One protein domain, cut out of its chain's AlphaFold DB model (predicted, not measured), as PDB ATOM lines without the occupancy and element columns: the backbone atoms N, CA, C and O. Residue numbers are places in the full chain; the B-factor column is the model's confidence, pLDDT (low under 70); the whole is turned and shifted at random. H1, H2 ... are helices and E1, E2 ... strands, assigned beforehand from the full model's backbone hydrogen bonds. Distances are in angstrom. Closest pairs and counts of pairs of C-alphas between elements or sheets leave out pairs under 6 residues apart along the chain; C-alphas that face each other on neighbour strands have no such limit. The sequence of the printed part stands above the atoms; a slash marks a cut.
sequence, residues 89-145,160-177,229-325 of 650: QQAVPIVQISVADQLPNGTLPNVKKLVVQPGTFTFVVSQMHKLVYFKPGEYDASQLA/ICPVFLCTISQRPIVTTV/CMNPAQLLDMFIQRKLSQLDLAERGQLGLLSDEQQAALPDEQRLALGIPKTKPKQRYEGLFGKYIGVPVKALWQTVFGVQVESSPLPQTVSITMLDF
ATOM      1  N   GLN A  89      47.193 -42.405 -22.833       91.00
ATOM      2  CA  GLN A  89      45.895 -41.875 -23.275       91.00
ATOM      3  C   GLN A  89      45.984 -40.428 -23.777       91.00
ATOM      4  O   GLN A  89      45.270 -40.053 -24.708       91.00
ATOM      5  N   GLN A  90      46.854 -39.613 -23.178       91.62
ATOM      6  CA  GLN A  90      47.102 -38.242 -23.625       91.62
ATOM      7  C   GLN A  90      47.822 -38.201 -24.981       91.62
ATOM      8  O   GLN A  90      47.616 -37.281 -25.766       91.62
ATOM      9  N   ALA A  91      48.657 -39.198 -25.275       90.69
ATOM     10  CA  ALA A  91      49.428 -39.270 -26.510       90.69
ATOM     11  C   ALA A  91      48.642 -39.838 -27.707       90.69
ATOM     12  O   ALA A  91      49.118 -39.722 -28.835       90.69
ATOM     13  N   VAL A  92      47.464 -40.443 -27.499       89.38
ATOM     14  CA  VAL A  92      46.643 -41.026 -28.577       89.38
ATOM     15  C   VAL A  92      45.577 -40.029 -29.061       89.38
ATOM     16  O   VAL A  92      44.523 -39.917 -28.428       89.38
ATOM     17  N   PRO A  93      45.786 -39.311 -30.187       89.31
ATOM     18  CA  PRO A  93      44.761 -38.452 -30.772       89.31
ATOM     19  C   PRO A  93      43.666 -39.291 -31.441       89.31
ATOM     20  O   PRO A  93      43.948 -40.176 -32.249       89.31
ATOM     21  N   ILE A  94      42.404 -38.978 -31.148       88.94
ATOM     22  CA  ILE A  94      41.244 -39.587 -31.818       88.94
ATOM     23  C   ILE A  94      40.719 -38.670 -32.918       88.94
ATOM     24  O   ILE A  94      40.424 -39.117 -34.028       88.94
ATOM     25  N   VAL A  95      40.594 -37.384 -32.587       87.81
ATOM     26  CA  VAL A  95      39.999 -36.355 -33.439       87.81
ATOM     27  C   VAL A  95      41.015 -35.240 -33.605       87.81
ATOM     28  O   VAL A  95      41.531 -34.713 -32.623       87.81
ATOM     29  N   GLN A  96      41.269 -34.856 -34.845       88.12
ATOM     30  CA  GLN A  96      41.943 -33.615 -35.188       88.12
ATOM     31  C   GLN A  96      40.905 -32.651 -35.740       88.12
ATOM     32  O   GLN A  96      40.172 -32.988 -36.669       88.12
ATOM     33  N   ILE A  97      40.828 -31.462 -35.162       84.38
ATOM     34  CA  ILE A  97      39.915 -30.419 -35.606       84.38
ATOM     35  C   ILE A  97      40.747 -29.241 -36.062       84.38
ATOM     36  O   ILE A  97      41.469 -28.651 -35.264       84.38
ATOM     37  N   SER A  98      40.635 -28.901 -37.336       82.12
ATOM     38  CA  SER A  98      41.212 -27.687 -37.888       82.12
ATOM     39  C   SER A  98      40.108 -26.656 -38.057       82.12
ATOM     40  O   SER A  98      39.073 -26.928 -38.670       82.12
ATOM     41  N   VAL A  99      40.328 -25.469 -37.501       74.31
ATOM     42  CA  VAL A  99      39.419 -24.334 -37.660       74.31
ATOM     43  C   VAL A  99      39.888 -23.507 -38.846       74.31
ATOM     44  O   VAL A  99      41.066 -23.158 -38.935       74.31
ATOM     45  N   ALA A 100      38.975 -23.196 -39.757       75.88
ATOM     46  CA  ALA A 100      39.224 -22.293 -40.867       75.88
ATOM     47  C   ALA A 100      38.111 -21.250 -40.944       75.88
ATOM     48  O   ALA A 100      36.934 -21.566 -40.782       75.88
ATOM     49  N   ASP A 101      38.485 -20.012 -41.229       74.00
ATOM     50  CA  ASP A 101      37.522 -18.962 -41.525       74.00
ATOM     51  C   ASP A 101      36.900 -19.216 -42.896       74.00
ATOM     52  O   ASP A 101      37.611 -19.443 -43.876       74.00
ATOM     53  N   GLN A 102      35.575 -19.184 -42.983       72.00
ATOM     54  CA  GLN A 102      34.864 -19.232 -44.248       72.00
ATOM     55  C   GLN A 102      34.410 -17.837 -44.641       72.00
ATOM     56  O   GLN A 102      33.736 -17.126 -43.893       72.00
ATOM     57  N   LEU A 103      34.780 -17.463 -45.861       71.38
ATOM     58  CA  LEU A 103      34.302 -16.242 -46.482       71.38
ATOM     59  C   LEU A 103      32.819 -16.393 -46.875       71.38
ATOM     60  O   LEU A 103      32.361 -17.510 -47.125       71.38
ATOM     61  N   PRO A 104      32.067 -15.287 -47.025       68.38
ATOM     62  CA  PRO A 104      30.645 -15.330 -47.392       68.38
ATOM     63  C   PRO A 104      30.348 -16.062 -48.707       68.38
ATOM     64  O   PRO A 104      29.250 -16.568 -48.908       68.38
ATOM     65  N   ASN A 105      31.330 -16.128 -49.611       65.25
ATOM     66  CA  ASN A 105      31.246 -16.877 -50.865       65.25
ATOM     67  C   ASN A 105      31.444 -18.399 -50.684       65.25
ATOM     68  O   ASN A 105      31.513 -19.125 -51.672       65.25
ATOM     69  N   GLY A 106      31.591 -18.884 -49.448       67.06
ATOM     70  CA  GLY A 106      31.811 -20.289 -49.118       67.06
ATOM     71  C   GLY A 106      33.261 -20.758 -49.178       67.06
ATOM     72  O   GLY A 106      33.538 -21.889 -48.777       67.06
ATOM     73  N   THR A 107      34.183 -19.924 -49.662       70.06
ATOM     74  CA  THR A 107      35.590 -20.309 -49.830       70.06
ATOM     75  C   THR A 107      36.347 -20.305 -48.503       70.06
ATOM     76  O   THR A 107      36.058 -19.515 -47.604       70.06
ATOM     77  N   LEU A 108      37.336 -21.196 -48.403       74.94
ATOM     78  CA  LEU A 108      38.274 -21.285 -47.286       74.94
ATOM     79  C   LEU A 108      39.606 -20.652 -47.736       74.94
ATOM     80  O   LEU A 108      40.409 -21.332 -48.376       74.94
ATOM     81  N   PRO A 109      39.867 -19.361 -47.460       65.12
ATOM     82  CA  PRO A 109      40.951 -18.596 -48.084       65.12
ATOM     83  C   PRO A 109      42.347 -19.165 -47.791       65.12
ATOM     84  O   PRO A 109      43.253 -19.029 -48.610       65.12
ATOM     85  N   ASN A 110      42.504 -19.860 -46.662       72.38
ATOM     86  CA  ASN A 110      43.780 -20.431 -46.221       72.38
ATOM     87  C   ASN A 110      43.932 -21.925 -46.558       72.38
ATOM     88  O   ASN A 110      44.967 -22.521 -46.265       72.38
ATOM     89  N   VAL A 111      42.930 -22.542 -47.193       74.94
ATOM     90  CA  VAL A 111      42.947 -23.958 -47.576       74.94
ATOM     91  C   VAL A 111      42.768 -24.036 -49.087       74.94
ATOM     92  O   VAL A 111      41.660 -23.920 -49.582       74.94
ATOM     93  N   LYS A 112      43.851 -24.225 -49.849       78.69
ATOM     94  CA  LYS A 112      43.755 -24.375 -51.318       78.69
ATOM     95  C   LYS A 112      43.230 -25.754 -51.719       78.69
ATOM     96  O   LYS A 112      42.385 -25.879 -52.596       78.69
ATOM     97  N   LYS A 113      43.745 -26.792 -51.064       83.81
ATOM     98  CA  LYS A 113      43.360 -28.185 -51.278       83.81
ATOM     99  C   LYS A 113      43.115 -28.851 -49.939       83.81
ATOM    100  O   LYS A 113      43.968 -28.793 -49.055       83.81
ATOM    101  N   LEU A 114      41.967 -29.500 -49.814       84.81
ATOM    102  CA  LEU A 114      41.659 -30.393 -48.715       84.81
ATOM    103  C   LEU A 114      42.055 -31.815 -49.120       84.81
ATOM    104  O   LEU A 114      41.472 -32.386 -50.039       84.81
ATOM    105  N   VAL A 115      43.041 -32.387 -48.433       87.56
ATOM    106  CA  VAL A 115      43.473 -33.772 -48.654       87.56
ATOM    107  C   VAL A 115      42.887 -34.648 -47.555       87.56
ATOM    108  O   VAL A 115      43.244 -34.510 -46.387       87.56
ATOM    109  N   VAL A 116      41.991 -35.558 -47.929       90.44
ATOM    110  CA  VAL A 116      41.381 -36.530 -47.020       90.44
ATOM    111  C   VAL A 116      42.139 -37.841 -47.127       90.44
ATOM    112  O   VAL A 116      42.141 -38.491 -48.176       90.44
ATOM    113  N   GLN A 117      42.795 -38.232 -46.037       90.19
ATOM    114  CA  GLN A 117      43.611 -39.439 -46.011       90.19
ATOM    115  C   GLN A 117      42.748 -40.715 -45.997       90.19
ATOM    116  O   GLN A 117      41.649 -40.738 -45.433       90.19
ATOM    117  N   PRO A 118      43.224 -41.820 -46.597       90.25
ATOM    118  CA  PRO A 118      42.577 -43.114 -46.437       90.25
ATOM    119  C   PRO A 118      42.656 -43.585 -44.976       90.25
ATOM    120  O   PRO A 118      43.694 -43.484 -44.321       90.25
ATOM    121  N   GLY A 119      41.548 -44.133 -44.470       86.75
ATOM    122  CA  GLY A 119      41.440 -44.577 -43.078       86.75
ATOM    123  C   GLY A 119      41.120 -43.459 -42.082       86.75
ATOM    124  O   GLY A 119      41.338 -43.645 -40.885       86.75
ATOM    125  N   THR A 120      40.593 -42.322 -42.543       90.75
ATOM    126  CA  THR A 120      40.029 -41.266 -41.692       90.75
ATOM    127  C   THR A 120      38.617 -40.890 -42.139       90.75
ATOM    128  O   THR A 120      38.323 -40.868 -43.333       90.75
ATOM    129  N   PHE A 121      37.739 -40.571 -41.189       86.81
ATOM    130  CA  PHE A 121      36.508 -39.836 -41.446       86.81
ATOM    131  C   PHE A 121      36.820 -38.346 -41.404       86.81
ATOM    132  O   PHE A 121      37.072 -37.813 -40.325       86.81
ATOM    133  N   THR A 122      36.767 -37.670 -42.547       89.31
ATOM    134  CA  THR A 122      36.826 -36.207 -42.580       89.31
ATOM    135  C   THR A 122      35.446 -35.661 -42.891       89.31
ATOM    136  O   THR A 122      34.792 -36.097 -43.838       89.31
ATOM    137  N   PHE A 123      34.983 -34.722 -42.080       87.19
ATOM    138  CA  PHE A 123      33.710 -34.049 -42.279       87.19
ATOM    139  C   PHE A 123      33.819 -32.577 -41.912       87.19
ATOM    140  O   PHE A 123      34.666 -32.173 -41.114       87.19
ATOM    141  N   VAL A 124      32.950 -31.780 -42.521       82.69
ATOM    142  CA  VAL A 124      32.850 -30.351 -42.252       82.69
ATOM    143  C   VAL A 124      31.608 -30.062 -41.421       82.69
ATOM    144  O   VAL A 124      30.512 -30.545 -41.721       82.69
ATOM    145  N   VAL A 125      31.797 -29.246 -40.386       76.81
ATOM    146  CA  VAL A 125      30.728 -28.628 -39.602       76.81
ATOM    147  C   VAL A 125      30.794 -27.120 -39.833       76.81
ATOM    148  O   VAL A 125      31.818 -26.493 -39.579       76.81
ATOM    149  N   SER A 126      29.706 -26.539 -40.327       73.00
ATOM    150  CA  SER A 126      29.546 -25.094 -40.514       73.00
ATOM    151  C   SER A 126      28.178 -24.680 -39.987       73.00
ATOM    152  O   SER A 126      27.244 -25.482 -40.003       73.00
ATOM    153  N   GLN A 127      28.029 -23.424 -39.565       65.75
ATOM    154  CA  GLN A 127      26.705 -22.848 -39.293       65.75
ATOM    155  C   GLN A 127      25.809 -22.850 -40.539       65.75
ATOM    156  O   GLN A 127      24.585 -22.872 -40.428       65.75
ATOM    157  N   MET A 128      26.427 -22.839 -41.718       63.56
ATOM    158  CA  MET A 128      25.746 -22.669 -42.995       63.56
ATOM    159  C   MET A 128      25.318 -24.006 -43.621       63.56
ATOM    160  O   MET A 128      24.501 -24.017 -44.544       63.56
ATOM    161  N   HIS A 129      25.840 -25.141 -43.126       64.31
ATOM    162  CA  HIS A 129      25.750 -26.440 -43.805       64.31
ATOM    163  C   HIS A 129      25.328 -27.547 -42.853       64.31
ATOM    164  O   HIS A 129      25.778 -27.634 -41.712       64.31
ATOM    165  N   LYS A 130      24.516 -28.475 -43.370       67.94
ATOM    166  CA  LYS A 130      24.394 -29.801 -42.754       67.94
ATOM    167  C   LYS A 130      25.757 -30.492 -42.808       67.94
ATOM    168  O   LYS A 130      26.548 -30.226 -43.704       67.94
ATOM    169  N   LEU A 131      26.007 -31.383 -41.857       74.69
ATOM    170  CA  LEU A 131      27.263 -32.120 -41.752       74.69
ATOM    171  C   LEU A 131      27.612 -32.808 -43.087       74.69
ATOM    172  O   LEU A 131      26.840 -33.638 -43.570       74.69
ATOM    173  N   VAL A 132      28.754 -32.449 -43.683       82.69
ATOM    174  CA  VAL A 132      29.198 -32.983 -44.984       82.69
ATOM    175  C   VAL A 132      30.354 -33.946 -44.766       82.69
ATOM    176  O   VAL A 132      31.388 -33.544 -44.241       82.69
ATOM    177  N   TYR A 133      30.195 -35.202 -45.185       86.88
ATOM    178  CA  TYR A 133      31.250 -36.216 -45.138       86.88
ATOM    179  C   TYR A 133      32.058 -36.243 -46.434       86.88
ATOM    180  O   TYR A 133      31.488 -36.289 -47.525       86.88
ATOM    181  N   PHE A 134      33.380 -36.314 -46.307       89.00
ATOM    182  CA  PHE A 134      34.295 -36.477 -47.429       89.00
ATOM    183  C   PHE A 134      34.800 -37.912 -47.513       89.00
ATOM    184  O   PHE A 134      35.095 -38.555 -46.504       89.00
ATOM    185  N   LYS A 135      34.902 -38.419 -48.743       88.94
ATOM    186  CA  LYS A 135      35.593 -39.682 -49.016       88.94
ATOM    187  C   LYS A 135      37.105 -39.415 -49.083       88.94
ATOM    188  O   LYS A 135      37.501 -38.270 -49.265       88.94
ATOM    189  N   PRO A 136      37.963 -40.436 -48.948       92.06
ATOM    190  CA  PRO A 136      39.392 -40.271 -49.201       92.06
ATOM    191  C   PRO A 136      39.652 -39.710 -50.606       92.06
ATOM    192  O   PRO A 136      39.080 -40.209 -51.578       92.06
ATOM    193  N   GLY A 137      40.494 -38.680 -50.711       91.75
ATOM    194  CA  GLY A 137      40.766 -37.973 -51.966       91.75
ATOM    195  C   GLY A 137      41.272 -36.542 -51.774       91.75
ATOM    196  O   GLY A 137      41.359 -36.041 -50.653       91.75
ATOM    197  N   GLU A 138      41.609 -35.883 -52.884       90.81
ATOM    198  CA  GLU A 138      41.917 -34.451 -52.913       90.81
ATOM    199  C   GLU A 138      40.694 -33.661 -53.375       90.81
ATOM    200  O   GLU A 138      40.093 -33.975 -54.402       90.81
ATOM    201  N   TYR A 139      40.364 -32.607 -52.639       86.12
ATOM    202  CA  TYR A 139      39.270 -31.701 -52.951       86.12
ATOM    203  C   TYR A 139      39.799 -30.279 -53.067       86.12
ATOM    204  O   TYR A 139      40.524 -29.799 -52.193       86.12
ATOM    205  N   ASP A 140      39.422 -29.582 -54.133       80.38
ATOM    206  CA  ASP A 140      39.659 -28.147 -54.232       80.38
ATOM    207  C   ASP A 140      38.668 -27.430 -53.308       80.38
ATOM    208  O   ASP A 140      37.452 -27.592 -53.446       80.38
ATOM    209  N   ALA A 141      39.171 -26.655 -52.346       72.00
ATOM    210  CA  ALA A 141      38.315 -25.996 -51.363       72.00
ATOM    211  C   ALA A 141      37.346 -24.996 -52.009       72.00
ATOM    212  O   ALA A 141      36.266 -24.756 -51.470       72.00
ATOM    213  N   SER A 142      37.700 -24.454 -53.180       68.06
ATOM    214  CA  SER A 142      36.814 -23.593 -53.967       68.06
ATOM    215  C   SER A 142      35.612 -24.347 -54.551       68.06
ATOM    216  O   SER A 142      34.553 -23.757 -54.746       68.06
ATOM    217  N   GLN A 143      35.747 -25.659 -54.776       66.25
ATOM    218  CA  GLN A 143      34.723 -26.518 -55.381       66.25
ATOM    219  C   GLN A 143      33.858 -27.248 -54.358       66.25
ATOM    220  O   GLN A 143      32.832 -27.820 -54.725       66.25
ATOM    221  N   LEU A 144      34.230 -27.224 -53.075       65.88
ATOM    222  CA  LEU A 144      33.486 -27.917 -52.024       65.88
ATOM    223  C   LEU A 144      32.066 -27.366 -51.814       65.88
ATOM    224  O   LEU A 144      31.313 -27.954 -51.041       65.88
ATOM    225  N   ALA A 145      31.701 -26.265 -52.492       59.47
ATOM    226  CA  ALA A 145      30.391 -25.615 -52.424       59.47
ATOM    227  C   ALA A 145      29.890 -25.477 -50.976       59.47
ATOM    228  O   ALA A 145      28.697 -25.526 -50.684       59.47
ATOM    229  N   ILE A 160      32.323 -13.318 -41.182       64.88
ATOM    230  CA  ILE A 160      33.166 -14.493 -41.362       64.88
ATOM    231  C   ILE A 160      32.591 -15.583 -40.462       64.88
ATOM    232  O   ILE A 160      32.578 -15.444 -39.237       64.88
ATOM    233  N   CYS A 161      32.110 -16.665 -41.066       68.56
ATOM    234  CA  CYS A 161      31.619 -17.818 -40.325       68.56
ATOM    235  C   CYS A 161      32.772 -18.810 -40.142       68.56
ATOM    236  O   CYS A 161      33.414 -19.179 -41.122       68.56
ATOM    237  N   PRO A 162      33.065 -19.284 -38.927       70.31
ATOM    238  CA  PRO A 162      34.060 -20.332 -38.752       70.31
ATOM    239  C   PRO A 162      33.528 -21.671 -39.286       70.31
ATOM    240  O   PRO A 162      32.378 -22.051 -39.050       70.31
ATOM    241  N   VAL A 163      34.397 -22.396 -39.986       75.94
ATOM    242  CA  VAL A 163      34.175 -23.754 -40.478       75.94
ATOM    243  C   VAL A 163      35.133 -24.705 -39.785       75.94
ATOM    244  O   VAL A 163      36.335 -24.457 -39.676       75.94
ATOM    245  N   PHE A 164      34.588 -25.831 -39.344       77.69
ATOM    246  CA  PHE A 164      35.331 -26.866 -38.647       77.69
ATOM    247  C   PHE A 164      35.560 -28.030 -39.577       77.69
ATOM    248  O   PHE A 164      34.618 -28.690 -40.018       77.69
ATOM    249  N   LEU A 165      36.830 -28.285 -39.850       85.06
ATOM    250  CA  LEU A 165      37.268 -29.487 -40.517       85.06
ATOM    251  C   LEU A 165      37.649 -30.507 -39.450       85.06
ATOM    252  O   LEU A 165      38.707 -30.414 -38.829       85.06
ATOM    253  N   CYS A 166      36.783 -31.489 -39.244       87.38
ATOM    254  CA  CYS A 166      36.993 -32.547 -38.270       87.38
ATOM    255  C   CYS A 166      37.493 -33.799 -38.989       87.38
ATOM    256  O   CYS A 166      36.814 -34.326 -39.870       87.38
ATOM    257  N   THR A 167      38.665 -34.290 -38.599       89.56
ATOM    258  CA  THR A 167      39.265 -35.528 -39.098       89.56
ATOM    259  C   THR A 167      39.393 -36.520 -37.952       89.56
ATOM    260  O   THR A 167      40.055 -36.249 -36.955       89.56
ATOM    261  N   ILE A 168      38.750 -37.676 -38.081       90.69
ATOM    262  CA  ILE A 168      38.732 -38.737 -37.069       90.69
ATOM    263  C   ILE A 168      39.357 -39.995 -37.651       90.69
ATOM    264  O   ILE A 168      39.038 -40.395 -38.769       90.69
ATOM    265  N   SER A 169      40.235 -40.647 -36.894       87.25
ATOM    266  CA  SER A 169      40.826 -41.917 -37.318       87.25
ATOM    267  C   SER A 169      39.761 -43.019 -37.429       87.25
ATOM    268  O   SER A 169      38.984 -43.244 -36.503       87.25
ATOM    269  N   GLN A 170      39.740 -43.742 -38.555       87.94
ATOM    270  CA  GLN A 170      38.982 -44.997 -38.708       87.94
ATOM    271  C   GLN A 170      39.774 -46.210 -38.225       87.94
ATOM    272  O   GLN A 170      39.230 -47.314 -38.148       87.94
ATOM    273  N   ARG A 171      41.075 -46.036 -37.973       90.12
ATOM    274  CA  ARG A 171      41.937 -47.136 -37.553       90.12
ATOM    275  C   ARG A 171      41.516 -47.605 -36.158       90.12
ATOM    276  O   ARG A 171      41.131 -46.766 -35.342       90.12
ATOM    277  N   PRO A 172      41.615 -48.913 -35.873       93.25
ATOM    278  CA  PRO A 172      41.407 -49.419 -34.528       93.25
ATOM    279  C   PRO A 172      42.336 -48.716 -33.533       93.25
ATOM    280  O   PRO A 172      43.543 -48.612 -33.754       93.25
ATOM    281  N   ILE A 173      41.756 -48.224 -32.447       93.12
ATOM    282  CA  ILE A 173      42.425 -47.526 -31.359       93.12
ATOM    283  C   ILE A 173      42.612 -48.540 -30.242       93.12
ATOM    284  O   ILE A 173      41.644 -48.982 -29.622       93.12
ATOM    285  N   VAL A 174      43.856 -48.934 -30.001       93.12
ATOM    286  CA  VAL A 174      44.190 -49.786 -28.861       93.12
ATOM    287  C   VAL A 174      44.352 -48.886 -27.644       93.12
ATOM    288  O   VAL A 174      45.117 -47.929 -27.685       93.12
ATOM    289  N   THR A 175      43.611 -49.174 -26.581       93.69
ATOM    290  CA  THR A 175      43.644 -48.391 -25.346       93.69
ATOM    291  C   THR A 175      43.625 -49.310 -24.132       93.69
ATOM    292  O   THR A 175      42.937 -50.333 -24.120       93.69
ATOM    293  N   THR A 176      44.395 -48.954 -23.107       93.19
ATOM    294  CA  THR A 176      44.423 -49.683 -21.836       93.19
ATOM    295  C   THR A 176      43.660 -48.905 -20.772       93.19
ATOM    296  O   THR A 176      43.999 -47.766 -20.463       93.19
ATOM    297  N   VAL A 177      42.652 -49.529 -20.171       94.81
ATOM    298  CA  VAL A 177      41.934 -48.983 -19.015       94.81
ATOM    299  C   VAL A 177      42.450 -49.672 -17.762       94.81
ATOM    300  O   VAL A 177      42.586 -50.896 -17.730       94.81
ATOM    301  N   CYS A 229      35.961 -45.865 -34.061       93.25
ATOM    302  CA  CYS A 229      34.938 -44.848 -34.272       93.25
ATOM    303  C   CYS A 229      33.978 -45.319 -35.373       93.25
ATOM    304  O   CYS A 229      34.408 -45.607 -36.487       93.25
ATOM    305  N   MET A 230      32.690 -45.419 -35.051       92.81
ATOM    306  CA  MET A 230      31.628 -45.774 -35.999       92.81
ATOM    307  C   MET A 230      30.843 -44.544 -36.445       92.81
ATOM    308  O   MET A 230      30.422 -44.469 -37.598       92.81
ATOM    309  N   ASN A 231      30.658 -43.579 -35.541       90.75
ATOM    310  CA  ASN A 231      29.948 -42.343 -35.824       90.75
ATOM    311  C   ASN A 231      30.732 -41.135 -35.286       90.75
ATOM    312  O   ASN A 231      30.634 -40.796 -34.104       90.75
ATOM    313  N   PRO A 232      31.491 -40.450 -36.152       87.25
ATOM    314  CA  PRO A 232      32.355 -39.359 -35.724       87.25
ATOM    315  C   PRO A 232      31.578 -38.110 -35.272       87.25
ATOM    316  O   PRO A 232      32.065 -37.352 -34.437       87.25
ATOM    317  N   ALA A 233      30.358 -37.907 -35.782       84.06
ATOM    318  CA  ALA A 233      29.517 -36.780 -35.390       84.06
ATOM    319  C   ALA A 233      28.970 -36.961 -33.967       84.06
ATOM    320  O   ALA A 233      29.002 -36.015 -33.185       84.06
ATOM    321  N   GLN A 234      28.526 -38.174 -33.617       87.50
ATOM    322  CA  GLN A 234      28.092 -38.504 -32.253       87.50
ATOM    323  C   GLN A 234      29.241 -38.411 -31.245       87.50
ATOM    324  O   GLN A 234      29.055 -37.857 -30.165       87.50
ATOM    325  N   LEU A 235      30.436 -38.889 -31.612       89.00
ATOM    326  CA  LEU A 235      31.626 -38.780 -30.765       89.00
ATOM    327  C   LEU A 235      31.949 -37.317 -30.429       89.00
ATOM    328  O   LEU A 235      32.205 -36.978 -29.272       89.00
ATOM    329  N   LEU A 236      31.909 -36.448 -31.442       85.88
ATOM    330  CA  LEU A 236      32.179 -35.023 -31.282       85.88
ATOM    331  C   LEU A 236      31.074 -34.303 -30.494       85.88
ATOM    332  O   LEU A 236      31.382 -33.490 -29.626       85.88
ATOM    333  N   ASP A 237      29.802 -34.615 -30.759       84.88
ATOM    334  CA  ASP A 237      28.659 -34.077 -30.009       84.88
ATOM    335  C   ASP A 237      28.765 -34.429 -28.519       84.88
ATOM    336  O   ASP A 237      28.679 -33.551 -27.663       84.88
ATOM    337  N   MET A 238      29.071 -35.687 -28.197       87.06
ATOM    338  CA  MET A 238      29.267 -36.122 -26.815       87.06
ATOM    339  C   MET A 238      30.440 -35.399 -26.137       87.06
ATOM    340  O   MET A 238      30.312 -34.973 -24.985       87.06
ATOM    341  N   PHE A 239      31.562 -35.201 -26.840       87.56
ATOM    342  CA  PHE A 239      32.686 -34.420 -26.318       87.56
ATOM    343  C   PHE A 239      32.272 -32.977 -25.993       87.56
ATOM    344  O   PHE A 239      32.534 -32.489 -24.890       87.56
ATOM    345  N   ILE A 240      31.578 -32.311 -26.922       85.31
ATOM    346  CA  ILE A 240      31.104 -30.934 -26.744       85.31
ATOM    347  C   ILE A 240      30.124 -30.861 -25.573       85.31
ATOM    348  O   ILE A 240      30.323 -30.055 -24.666       85.31
ATOM    349  N   GLN A 241      29.113 -31.731 -25.527       85.06
ATOM    350  CA  GLN A 241      28.147 -31.785 -24.425       85.06
ATOM    351  C   GLN A 241      28.834 -31.959 -23.074       85.06
ATOM    352  O   GLN A 241      28.470 -31.293 -22.104       85.06
ATOM    353  N   ARG A 242      29.865 -32.807 -23.010       86.00
ATOM    354  CA  ARG A 242      30.644 -32.998 -21.791       86.00
ATOM    355  C   ARG A 242      31.386 -31.730 -21.391       86.00
ATOM    356  O   ARG A 242      31.268 -31.338 -20.234       86.00
ATOM    357  N   LYS A 243      32.115 -31.079 -22.297       86.12
ATOM    358  CA  LYS A 243      32.817 -29.824 -21.977       86.12
ATOM    359  C   LYS A 243      31.831 -28.752 -21.515       86.12
ATOM    360  O   LYS A 243      32.031 -28.152 -20.470       86.12
ATOM    361  N   LEU A 244      30.691 -28.630 -22.191       85.00
ATOM    362  CA  LEU A 244      29.611 -27.720 -21.806       85.00
ATOM    363  C   LEU A 244      28.943 -28.066 -20.468       85.00
ATOM    364  O   LEU A 244      28.363 -27.197 -19.818       85.00
ATOM    365  N   SER A 245      28.978 -29.332 -20.049       84.19
ATOM    366  CA  SER A 245      28.495 -29.776 -18.735       84.19
ATOM    367  C   SER A 245      29.428 -29.424 -17.582       84.19
ATOM    368  O   SER A 245      28.976 -29.390 -16.443       84.19
ATOM    369  N   GLN A 246      30.701 -29.161 -17.880       85.88
ATOM    370  CA  GLN A 246      31.714 -28.798 -16.889       85.88
ATOM    371  C   GLN A 246      31.758 -27.295 -16.616       85.88
ATOM    372  O   GLN A 246      32.361 -26.891 -15.628       85.88
ATOM    373  N   LEU A 247      31.115 -26.503 -17.474       85.38
ATOM    374  CA  LEU A 247      31.055 -25.058 -17.338       85.38
ATOM    375  C   LEU A 247      30.191 -24.643 -16.162       85.38
ATOM    376  O   LEU A 247      29.129 -25.230 -15.908       85.38
ATOM    377  N   ASP A 248      30.630 -23.589 -15.490       88.81
ATOM    378  CA  ASP A 248      29.844 -22.966 -14.445       88.81
ATOM    379  C   ASP A 248      28.615 -22.234 -15.027       88.81
ATOM    380  O   ASP A 248      28.389 -22.148 -16.241       88.81
ATOM    381  N   LEU A 249      27.743 -21.742 -14.145       82.94
ATOM    382  CA  LEU A 249      26.517 -21.064 -14.567       82.94
ATOM    383  C   LEU A 249      26.807 -19.752 -15.321       82.94
ATOM    384  O   LEU A 249      26.037 -19.382 -16.208       82.94
ATOM    385  N   ALA A 250      27.897 -19.060 -14.982       83.75
ATOM    386  CA  ALA A 250      28.261 -17.780 -15.578       83.75
ATOM    387  C   ALA A 250      28.792 -17.969 -17.005       83.75
ATOM    388  O   ALA A 250      28.308 -17.319 -17.931       83.75
ATOM    389  N   GLU A 251      29.700 -18.921 -17.207       85.00
ATOM    390  CA  GLU A 251      30.227 -19.350 -18.503       85.00
ATOM    391  C   GLU A 251      29.099 -19.838 -19.418       85.00
ATOM    392  O   GLU A 251      28.996 -19.435 -20.578       85.00
ATOM    393  N   ARG A 252      28.173 -20.647 -18.887       83.25
ATOM    394  CA  ARG A 252      26.971 -21.072 -19.627       83.25
ATOM    395  C   ARG A 252      26.078 -19.900 -20.013       83.25
ATOM    396  O   ARG A 252      25.502 -19.916 -21.100       83.25
ATOM    397  N   GLY A 253      25.967 -18.900 -19.141       79.25
ATOM    398  CA  GLY A 253      25.266 -17.647 -19.403       79.25
ATOM    399  C   GLY A 253      25.876 -16.868 -20.563       79.25
ATOM    400  O   GLY A 253      25.153 -16.519 -21.493       79.25
ATOM    401  N   GLN A 254      27.198 -16.687 -20.557       80.88
ATOM    402  CA  GLN A 254      27.938 -16.001 -21.625       80.88
ATOM    403  C   GLN A 254      27.815 -16.711 -22.982       80.88
ATOM    404  O   GLN A 254      27.794 -16.067 -24.029       80.88
ATOM    405  N   LEU A 255      27.690 -18.040 -22.973       77.00
ATOM    406  CA  LEU A 255      27.460 -18.840 -24.176       77.00
ATOM    407  C   LEU A 255      25.979 -18.919 -24.588       77.00
ATOM    408  O   LEU A 255      25.659 -19.542 -25.598       77.00
ATOM    409  N   GLY A 256      25.051 -18.336 -23.827       78.62
ATOM    410  CA  GLY A 256      23.617 -18.444 -24.114       78.62
ATOM    411  C   GLY A 256      23.076 -19.878 -24.019       78.62
ATOM    412  O   GLY A 256      22.093 -20.213 -24.676       78.62
ATOM    413  N   LEU A 257      23.716 -20.735 -23.216       80.38
ATOM    414  CA  LEU A 257      23.372 -22.154 -23.044       80.38
ATOM    415  C   LEU A 257      22.421 -22.420 -21.868       80.38
ATOM    416  O   LEU A 257      22.090 -23.574 -21.591       80.38
ATOM    417  N   LEU A 258      22.001 -21.378 -21.153       80.25
ATOM    418  CA  LEU A 258      21.069 -21.504 -20.034       80.25
ATOM    419  C   LEU A 258      19.679 -21.918 -20.523       80.25
ATOM    420  O   LEU A 258      19.187 -21.381 -21.519       80.25
ATOM    421  N   SER A 259      19.028 -22.831 -19.797       81.62
ATOM    422  CA  SER A 259      17.637 -23.203 -20.074       81.62
ATOM    423  C   SER A 259      16.693 -22.019 -19.855       81.62
ATOM    424  O   SER A 259      17.006 -21.100 -19.102       81.62
ATOM    425  N   ASP A 260      15.506 -22.049 -20.465       79.81
ATOM    426  CA  ASP A 260      14.496 -20.998 -20.267       79.81
ATOM    427  C   ASP A 260      14.159 -20.781 -18.782       79.81
ATOM    428  O   ASP A 260      13.993 -19.650 -18.337       79.81
ATOM    429  N   GLU A 261      14.102 -21.867 -18.006       82.00
ATOM    430  CA  GLU A 261      13.857 -21.833 -16.562       82.00
ATOM    431  C   GLU A 261      15.023 -21.185 -15.808       82.00
ATOM    432  O   GLU A 261      14.804 -20.348 -14.934       82.00
ATOM    433  N   GLN A 262      16.265 -21.515 -16.177       83.94
ATOM    434  CA  GLN A 262      17.463 -20.900 -15.599       83.94
ATOM    435  C   GLN A 262      17.552 -19.414 -15.951       83.94
ATOM    436  O   GLN A 262      17.865 -18.601 -15.089       83.94
ATOM    437  N   GLN A 263      17.232 -19.043 -17.192       82.06
ATOM    438  CA  GLN A 263      17.191 -17.647 -17.623       82.06
ATOM    439  C   GLN A 263      16.087 -16.862 -16.912       82.06
ATOM    440  O   GLN A 263      16.298 -15.700 -16.576       82.06
ATOM    441  N   ALA A 264      14.924 -17.472 -16.675       82.38
ATOM    442  CA  ALA A 264      13.816 -16.846 -15.954       82.38
ATOM    443  C   ALA A 264      14.090 -16.698 -14.448       82.38
ATOM    444  O   ALA A 264      13.559 -15.780 -13.828       82.38
ATOM    445  N   ALA A 265      14.910 -17.578 -13.868       87.31
ATOM    446  CA  ALA A 265      15.304 -17.519 -12.462       87.31
ATOM    447  C   ALA A 265      16.388 -16.464 -12.169       87.31
ATOM    448  O   ALA A 265      16.580 -16.098 -11.009       87.31
ATOM    449  N   LEU A 266      17.103 -15.982 -13.191       86.69
ATOM    450  CA  LEU A 266      18.135 -14.960 -13.025       86.69
ATOM    451  C   LEU A 266      17.514 -13.558 -12.871       86.69
ATOM    452  O   LEU A 266      16.668 -13.179 -13.686       86.69
ATOM    453  N   PRO A 267      17.970 -12.750 -11.894       89.00
ATOM    454  CA  PRO A 267      17.626 -11.335 -11.801       89.00
ATOM    455  C   PRO A 267      17.958 -10.582 -13.093       89.00
ATOM    456  O   PRO A 267      18.961 -10.874 -13.750       89.00
ATOM    457  N   ASP A 268      17.163  -9.565 -13.425       84.69
ATOM    458  CA  ASP A 268      17.338  -8.774 -14.651       84.69
ATOM    459  C   ASP A 268      18.748  -8.172 -14.784       84.69
ATOM    460  O   ASP A 268      19.299  -8.147 -15.884       84.69
ATOM    461  N   GLU A 269      19.366  -7.761 -13.674       86.00
ATOM    462  CA  GLU A 269      20.744  -7.251 -13.646       86.00
ATOM    463  C   GLU A 269      21.770  -8.317 -14.062       86.00
ATOM    464  O   GLU A 269      22.663  -8.036 -14.862       86.00
ATOM    465  N   GLN A 270      21.615  -9.563 -13.595       84.00
ATOM    466  CA  GLN A 270      22.492 -10.677 -13.980       84.00
ATOM    467  C   GLN A 270      22.268 -11.093 -15.435       84.00
ATOM    468  O   GLN A 270      23.226 -11.401 -16.141       84.00
ATOM    469  N   ARG A 271      21.023 -11.052 -15.921       80.50
ATOM    470  CA  ARG A 271      20.722 -11.301 -17.339       80.50
ATOM    471  C   ARG A 271      21.374 -10.260 -18.244       80.50
ATOM    472  O   ARG A 271      21.913 -10.627 -19.286       80.50
ATOM    473  N   LEU A 272      21.352  -8.988 -17.834       81.06
ATOM    474  CA  LEU A 272      22.013  -7.900 -18.554       81.06
ATOM    475  C   LEU A 272      23.536  -8.068 -18.552       81.06
ATOM    476  O   LEU A 272      24.159  -7.942 -19.602       81.06
ATOM    477  N   ALA A 273      24.122  -8.392 -17.395       81.38
ATOM    478  CA  ALA A 273      25.563  -8.602 -17.249       81.38
ATOM    479  C   ALA A 273      26.079  -9.783 -18.090       81.38
ATOM    480  O   ALA A 273      27.191  -9.732 -18.607       81.38
ATOM    481  N   LEU A 274      25.257 -10.822 -18.269       78.06
ATOM    482  CA  LEU A 274      25.558 -11.981 -19.115       78.06
ATOM    483  C   LEU A 274      25.247 -11.752 -20.606       78.06
ATOM    484  O   LEU A 274      25.450 -12.656 -21.411       78.06
ATOM    485  N   GLY A 275      24.742 -10.573 -20.990       75.75
ATOM    486  CA  GLY A 275      24.420 -10.247 -22.381       75.75
ATOM    487  C   GLY A 275      23.232 -11.028 -22.958       75.75
ATOM    488  O   GLY A 275      23.126 -11.159 -24.176       75.75
ATOM    489  N   ILE A 276      22.333 -11.556 -22.118       72.94
ATOM    490  CA  ILE A 276      21.195 -12.376 -22.558       72.94
ATOM    491  C   ILE A 276      20.091 -11.454 -23.111       72.94
ATOM    492  O   ILE A 276      19.497 -10.687 -22.345       72.94
ATOM    493  N   PRO A 277      19.759 -11.507 -24.418       67.75
ATOM    494  CA  PRO A 277      18.739 -10.639 -24.997       67.75
ATOM    495  C   PRO A 277      17.343 -10.945 -24.427       67.75
ATOM    496  O   PRO A 277      16.980 -12.098 -24.193       67.75
ATOM    497  N   LYS A 278      16.518  -9.904 -24.234       69.06
ATOM    498  CA  LYS A 278      15.139 -10.038 -23.709       69.06
ATOM    499  C   LYS A 278      14.200 -10.800 -24.654       69.06
ATOM    500  O   LYS A 278      13.181 -11.322 -24.209       69.06
ATOM    501  N   THR A 279      14.518 -10.856 -25.944       62.06
ATOM    502  CA  THR A 279      13.708 -11.513 -26.973       62.06
ATOM    503  C   THR A 279      14.450 -12.719 -27.537       62.06
ATOM    504  O   THR A 279      15.609 -12.623 -27.938       62.06
ATOM    505  N   LYS A 280      13.779 -13.879 -27.568       56.53
ATOM    506  CA  LYS A 280      14.362 -15.102 -28.130       56.53
ATOM    507  C   LYS A 280      14.693 -14.888 -29.612       56.53
ATOM    508  O   LYS A 280      13.788 -14.516 -30.370       56.53
ATOM    509  N   PRO A 281      15.918 -15.189 -30.070       55.50
ATOM    510  CA  PRO A 281      16.148 -15.368 -31.495       55.50
ATOM    511  C   PRO A 281      15.266 -16.531 -31.976       55.50
ATOM    512  O   PRO A 281      15.207 -17.584 -31.340       55.50
ATOM    513  N   LYS A 282      14.535 -16.342 -33.082       51.88
ATOM    514  CA  LYS A 282      13.755 -17.419 -33.716       51.88
ATOM    515  C   LYS A 282      14.729 -18.498 -34.202       51.88
ATOM    516  O   LYS A 282      15.277 -18.382 -35.294       51.88
ATOM    517  N   GLN A 283      14.958 -19.533 -33.393       52.00
ATOM    518  CA  GLN A 283      15.770 -20.684 -33.786       52.00
ATOM    519  C   GLN A 283      15.074 -21.427 -34.929       52.00
ATOM    520  O   GLN A 283      13.914 -21.821 -34.819       52.00
ATOM    521  N   ARG A 284      15.776 -21.569 -36.054       45.22
ATOM    522  CA  ARG A 284      15.235 -22.126 -37.298       45.22
ATOM    523  C   ARG A 284      16.218 -23.093 -37.958       45.22
ATOM    524  O   ARG A 284      16.419 -23.009 -39.158       45.22
ATOM    525  N   TYR A 285      16.850 -23.994 -37.201       49.06
ATOM    526  CA  TYR A 285      17.736 -24.996 -37.807       49.06
ATOM    527  C   TYR A 285      17.623 -26.372 -37.144       49.06
ATOM    528  O   TYR A 285      17.831 -26.527 -35.944       49.06
ATOM    529  N   GLU A 286      17.307 -27.374 -37.969       42.75
ATOM    530  CA  GLU A 286      17.218 -28.789 -37.607       42.75
ATOM    531  C   GLU A 286      18.524 -29.505 -37.996       42.75
ATOM    532  O   GLU A 286      18.855 -29.644 -39.176       42.75
ATOM    533  N   GLY A 287      19.288 -29.955 -36.997       51.19
ATOM    534  CA  GLY A 287      20.513 -30.741 -37.169       51.19
ATOM    535  C   GLY A 287      21.199 -31.036 -35.831       51.19
ATOM    536  O   GLY A 287      20.978 -30.316 -34.861       51.19
ATOM    537  N   LEU A 288      22.044 -32.076 -35.776       52.94
ATOM    538  CA  LEU A 288      22.762 -32.520 -34.560       52.94
ATOM    539  C   LEU A 288      23.549 -31.379 -33.891       52.94
ATOM    540  O   LEU A 288      23.400 -31.150 -32.696       52.94
ATOM    541  N   PHE A 289      24.275 -30.585 -34.687       59.72
ATOM    542  CA  PHE A 289      24.969 -29.379 -34.218       59.72
ATOM    543  C   PHE A 289      24.118 -28.105 -34.277       59.72
ATOM    544  O   PHE A 289      24.556 -27.063 -33.802       59.72
ATOM    545  N   GLY A 290      22.888 -28.178 -34.797       58.69
ATOM    546  CA  GLY A 290      21.955 -27.050 -34.886       58.69
ATOM    547  C   GLY A 290      21.649 -26.414 -33.532       58.69
ATOM    548  O   GLY A 290      21.456 -25.203 -33.447       58.69
ATOM    549  N   LYS A 291      21.733 -27.212 -32.458       63.75
ATOM    550  CA  LYS A 291      21.627 -26.753 -31.066       63.75
ATOM    551  C   LYS A 291      22.708 -25.733 -30.679       63.75
ATOM    552  O   LYS A 291      22.472 -24.926 -29.790       63.75
ATOM    553  N   TYR A 292      23.859 -25.749 -31.352       62.16
ATOM    554  CA  TYR A 292      24.995 -24.862 -31.082       62.16
ATOM    555  C   TYR A 292      25.097 -23.683 -32.058       62.16
ATOM    556  O   TYR A 292      25.901 -22.785 -31.839       62.16
ATOM    557  N   ILE A 293      24.277 -23.642 -33.117       54.25
ATOM    558  CA  ILE A 293      24.387 -22.641 -34.197       54.25
ATOM    559  C   ILE A 293      23.989 -21.220 -33.739       54.25
ATOM    560  O   ILE A 293      24.351 -20.251 -34.395       54.25
ATOM    561  N   GLY A 294      23.336 -21.064 -32.580       51.50
ATOM    562  CA  GLY A 294      23.056 -19.759 -31.955       51.50
ATOM    563  C   GLY A 294      24.041 -19.332 -30.862       51.50
ATOM    564  O   GLY A 294      23.884 -18.251 -30.299       51.50
ATOM    565  N   VAL A 295      25.025 -20.172 -30.534       63.12
ATOM    566  CA  VAL A 295      26.073 -19.829 -29.569       63.12
ATOM    567  C   VAL A 295      27.113 -18.975 -30.296       63.12
ATOM    568  O   VAL A 295      27.452 -19.314 -31.434       63.12
ATOM    569  N   PRO A 296      27.654 -17.899 -29.692       65.38
ATOM    570  CA  PRO A 296      28.807 -17.198 -30.247       65.38
ATOM    571  C   PRO A 296      29.943 -18.201 -30.466       65.38
ATOM    572  O   PRO A 296      30.622 -18.611 -29.527       65.38
ATOM    573  N   VAL A 297      30.118 -18.642 -31.716       65.56
ATOM    574  CA  VAL A 297      30.928 -19.824 -32.043       65.56
ATOM    575  C   VAL A 297      32.363 -19.627 -31.578       65.56
ATOM    576  O   VAL A 297      32.947 -20.518 -30.980       65.56
ATOM    577  N   LYS A 298      32.904 -18.420 -31.731       68.00
ATOM    578  CA  LYS A 298      34.234 -18.085 -31.224       68.00
ATOM    579  C   LYS A 298      34.380 -18.350 -29.716       68.00
ATOM    580  O   LYS A 298      35.370 -18.948 -29.308       68.00
ATOM    581  N   ALA A 299      33.382 -17.963 -28.919       73.12
ATOM    582  CA  ALA A 299      33.370 -18.195 -27.476       73.12
ATOM    583  C   ALA A 299      33.166 -19.681 -27.153       73.12
ATOM    584  O   ALA A 299      33.934 -20.237 -26.378       73.12
ATOM    585  N   LEU A 300      32.219 -20.359 -27.817       76.19
ATOM    586  CA  LEU A 300      32.022 -21.807 -27.668       76.19
ATOM    587  C   LEU A 300      33.332 -22.566 -27.882       76.19
ATOM    588  O   LEU A 300      33.658 -23.469 -27.121       76.19
ATOM    589  N   TRP A 301      34.084 -22.195 -28.915       72.69
ATOM    590  CA  TRP A 301      35.321 -22.871 -29.279       72.69
ATOM    591  C   TRP A 301      36.464 -22.578 -28.322       72.69
ATOM    592  O   TRP A 301      37.154 -23.512 -27.910       72.69
ATOM    593  N   GLN A 302      36.626 -21.319 -27.919       77.81
ATOM    594  CA  GLN A 302      37.565 -20.947 -26.861       77.81
ATOM    595  C   GLN A 302      37.297 -21.753 -25.589       77.81
ATOM    596  O   GLN A 302      38.221 -22.309 -25.006       77.81
ATOM    597  N   THR A 303      36.031 -21.888 -25.212       81.50
ATOM    598  CA  THR A 303      35.633 -22.599 -24.002       81.50
ATOM    599  C   THR A 303      35.781 -24.120 -24.124       81.50
ATOM    600  O   THR A 303      36.306 -24.766 -23.221       81.50
ATOM    601  N   VAL A 304      35.339 -24.725 -25.229       78.81
ATOM    602  CA  VAL A 304      35.331 -26.190 -25.392       78.81
ATOM    603  C   VAL A 304      36.729 -26.741 -25.683       78.81
ATOM    604  O   VAL A 304      37.078 -27.819 -25.195       78.81
ATOM    605  N   PHE A 305      37.526 -26.016 -26.468       78.62
ATOM    606  CA  PHE A 305      38.806 -26.496 -26.992       78.62
ATOM    607  C   PHE A 305      40.020 -25.759 -26.420       78.62
ATOM    608  O   PHE A 305      41.148 -26.143 -26.717       78.62
ATOM    609  N   GLY A 306      39.815 -24.723 -25.600       74.88
ATOM    610  CA  GLY A 306      40.896 -23.974 -24.951       74.88
ATOM    611  C   GLY A 306      41.740 -23.134 -25.911       74.88
ATOM    612  O   GLY A 306      42.810 -22.662 -25.535       74.88
ATOM    613  N   VAL A 307      41.297 -22.958 -27.158       70.12
ATOM    614  CA  VAL A 307      42.077 -22.246 -28.170       70.12
ATOM    615  C   VAL A 307      41.687 -20.785 -28.198       70.12
ATOM    616  O   VAL A 307      40.568 -20.444 -28.579       70.12
ATOM    617  N   GLN A 308      42.633 -19.907 -27.872       66.56
ATOM    618  CA  GLN A 308      42.472 -18.490 -28.157       66.56
ATOM    619  C   GLN A 308      42.499 -18.276 -29.673       66.56
ATOM    620  O   GLN A 308      43.548 -18.300 -30.315       66.56
ATOM    621  N   VAL A 309      41.313 -18.065 -30.245       58.91
ATOM    622  CA  VAL A 309      41.135 -17.581 -31.620       58.91
ATOM    623  C   VAL A 309      41.545 -16.101 -31.679       58.91
ATOM    624  O   VAL A 309      40.725 -15.195 -31.857       58.91
ATOM    625  N   GLU A 310      42.819 -15.817 -31.429       59.25
ATOM    626  CA  GLU A 310      43.436 -14.607 -31.955       59.25
ATOM    627  C   GLU A 310      43.507 -14.752 -33.476       59.25
ATOM    628  O   GLU A 310      43.558 -15.871 -33.986       59.25
ATOM    629  N   SER A 311      43.426 -13.638 -34.202       56.19
ATOM    630  CA  SER A 311      43.361 -13.548 -35.667       56.19
ATOM    631  C   SER A 311      44.651 -14.032 -36.342       56.19
ATOM    632  O   SER A 311      45.353 -13.271 -37.005       56.19
ATOM    633  N   SER A 312      45.004 -15.294 -36.126       54.47
ATOM    634  CA  SER A 312      46.083 -15.969 -36.813       54.47
ATOM    635  C   SER A 312      45.565 -16.405 -38.182       54.47
ATOM    636  O   SER A 312      44.528 -17.062 -38.261       54.47
ATOM    637  N   PRO A 313      46.278 -16.086 -39.273       58.56
ATOM    638  CA  PRO A 313      45.911 -16.527 -40.615       58.56
ATOM    639  C   PRO A 313      46.098 -18.040 -40.815       58.56
ATOM    640  O   PRO A 313      45.738 -18.572 -41.862       58.56
ATOM    641  N   LEU A 314      46.687 -18.748 -39.846       58.00
ATOM    642  CA  LEU A 314      46.926 -20.183 -39.939       58.00
ATOM    643  C   LEU A 314      45.814 -20.975 -39.243       58.00
ATOM    644  O   LEU A 314      45.427 -20.620 -38.128       58.00
ATOM    645  N   PRO A 315      45.336 -22.075 -39.858       64.12
ATOM    646  CA  PRO A 315      44.333 -22.931 -39.246       64.12
ATOM    647  C   PRO A 315      44.868 -23.506 -37.934       64.12
ATOM    648  O   PRO A 315      45.831 -24.278 -37.910       64.12
ATOM    649  N   GLN A 316      44.239 -23.122 -36.826       73.62
ATOM    650  CA  GLN A 316      44.537 -23.690 -35.519       73.62
ATOM    651  C   GLN A 316      44.025 -25.130 -35.500       73.62
ATOM    652  O   GLN A 316      42.871 -25.394 -35.846       73.62
ATOM    653  N   THR A 317      44.903 -26.064 -35.138       81.12
ATOM    654  CA  THR A 317      44.562 -27.485 -35.052       81.12
ATOM    655  C   THR A 317      44.500 -27.908 -33.595       81.12
ATOM    656  O   THR A 317      45.457 -27.717 -32.847       81.12
ATOM    657  N   VAL A 318      43.376 -28.502 -33.208       85.38
ATOM    658  CA  VAL A 318      43.134 -29.060 -31.878       85.38
ATOM    659  C   VAL A 318      43.068 -30.567 -31.980       85.38
ATOM    660  O   VAL A 318      42.344 -31.106 -32.816       85.38
ATOM    661  N   SER A 319      43.797 -31.256 -31.110       89.12
ATOM    662  CA  SER A 319      43.686 -32.702 -30.960       89.12
ATOM    663  C   SER A 319      42.834 -33.043 -29.744       89.12
ATOM    664  O   SER A 319      43.205 -32.693 -28.626       89.12
ATOM    665  N   ILE A 320      41.735 -33.769 -29.954       90.69
ATOM    666  CA  ILE A 320      41.034 -34.478 -28.880       90.69
ATOM    667  C   ILE A 320      41.693 -35.847 -28.729       90.69
ATOM    668  O   ILE A 320      41.843 -36.584 -29.712       90.69
ATOM    669  N   THR A 321      42.079 -36.190 -27.508       93.12
ATOM    670  CA  THR A 321      42.856 -37.396 -27.201       93.12
ATOM    671  C   THR A 321      41.998 -38.449 -26.504       93.12
ATOM    672  O   THR A 321      40.869 -38.177 -26.094       93.12
ATOM    673  N   MET A 322      42.501 -39.676 -26.350       92.00
ATOM    674  CA  MET A 322      41.800 -40.699 -25.567       92.00
ATOM    675  C   MET A 322      41.571 -40.278 -24.116       92.00
ATOM    676  O   MET A 322      40.551 -40.651 -23.531       92.00
ATOM    677  N   LEU A 323      42.468 -39.467 -23.551       92.00
ATOM    678  CA  LEU A 323      42.326 -38.955 -22.192       92.00
ATOM    679  C   LEU A 323      41.031 -38.148 -22.021       92.00
ATOM    680  O   LEU A 323      40.342 -38.277 -21.005       92.00
ATOM    681  N   ASP A 324      40.639 -37.387 -23.044       89.94
ATOM    682  CA  ASP A 324      39.407 -36.602 -23.020       89.94
ATOM    683  C   ASP A 324      38.165 -37.476 -22.840       89.94
ATOM    684  O   ASP A 324      37.221 -37.061 -22.170       89.94
ATOM    685  N   PHE A 325      38.171 -38.707 -23.352       88.50
ATOM    686  CA  PHE A 325      37.070 -39.668 -23.229       88.50
ATOM    687  C   PHE A 325      37.242 -40.640 -22.058       88.50
ATOM    688  O   PHE A 325      36.272 -41.264 -21.621       88.50
TER     689      PHE A 325
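This is residues 89 to 145, 160 to 177 and 229 to 325 of the 650 residues of an uncharacterized protein of Candidatus Anammoximicrobium sp (UniProt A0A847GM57). A twisted wall of five antiparallel strands, in the order E4, E3, E6, E1, E8, makes one side of the domain, with H5 over it and H1 running from it toward a loose group of three short helices, H2, H3 and H4, at the far end. The small two-strand sheet of E2 and E5, also antiparallel, lies at the opposite end of the long axis, and a long stretch without a named element, residues 274 to 296, leads back from the short helices to H5. The printed part has 172 residues, with the order E1 E2 E3 E4 E5 E6 E7 H1 H2 H3 H4 H5 E8 H6: eight named strands and six named helices, of mixed class. The whole is compact, with a radius of gyration of the C-alphas of 17.5 A and spans of 53 by 46 by 30 A.

In the large sheet, E4 is residues 129 to 134, E3 is 120 to 126 and 19.3 A long, E6 is 161 to 169 and 26.0 A, E1 is 93 to 102 and 25.5 A, and E8 is 317 to 321. C-alpha 93, where E1 begins, is at (44.761, -38.452, -30.772). E2 is residues 113 to 116, E5 is 137 to 140 and E7 is 173 to 177. H1, residues 232 to 246, is 21.6 A long, from C-alpha 232 at (32.355, -39.359, -35.724). H2 is residues 249 to 254, H3 is 260 to 265, H4 is 268 to 273, H5 is 297 to 305 and H6 is 322 to 325, ending at C-alpha 325 at (37.070, -39.668, -23.229).

In the large sheet, the neighbour strands E1 and E6 have N 98 and O 165 within hydrogen-bond range at 2.9 A, the neighbours E3 and E6 have N 123 and O 166 within that range at 2.9 A, and the neighbours E1 and E8 have N 97 and O 318 within it at 2.8 A. E3 and E4 form a hairpin, with N 124 and O 132 at 2.9 A. E2 and E5 pair through N 114 and O 139, 2.8 A; the closest C-alphas of E2 and E3 are Val 116 and Thr 122, 6.4 A. E7 pairs with no named strand. H5 is on the large sheet at a height over the sheet of 9.2 A, and on the local plane runs along the strands, at 10 degrees to E6. H1 only grazes it with residues 232 to 239, and H6 with 322 to 325. H1, with residues 240 to 244 alone, only just touches H5, with 3 pairs of C-alphas within 8 A, the closest Lys 243 and Val 304, 5.6 A, about perpendicular at 85 degrees. H2 is near H4 and near H5, with 7 pairs of C-alphas within 10 A each. H3 and H4 are close but not clearly touching, Gln 263 and Arg 271 having the closest C-alphas, 7.3 A. In H1 to H5 every O i to N i+4 pair is within hydrogen-bond range; H6 is too short for one.

The C-alphas farthest apart, of Gly 137 and Pro 267, are 53.5 A apart. The printed part has two cuts: across the first, with 14 residues not printed, C-alphas 145 and 160 are 15.9 A apart, and across the second, with 51 residues not printed, C-alphas 177 and 229 are 17.3 A apart. The links H4 to H5 and H5 to E8 are long. The mean pLDDT of the printed part is 78.0, and 44 residues are under 70, among them 277 to 298 and 308 to 315.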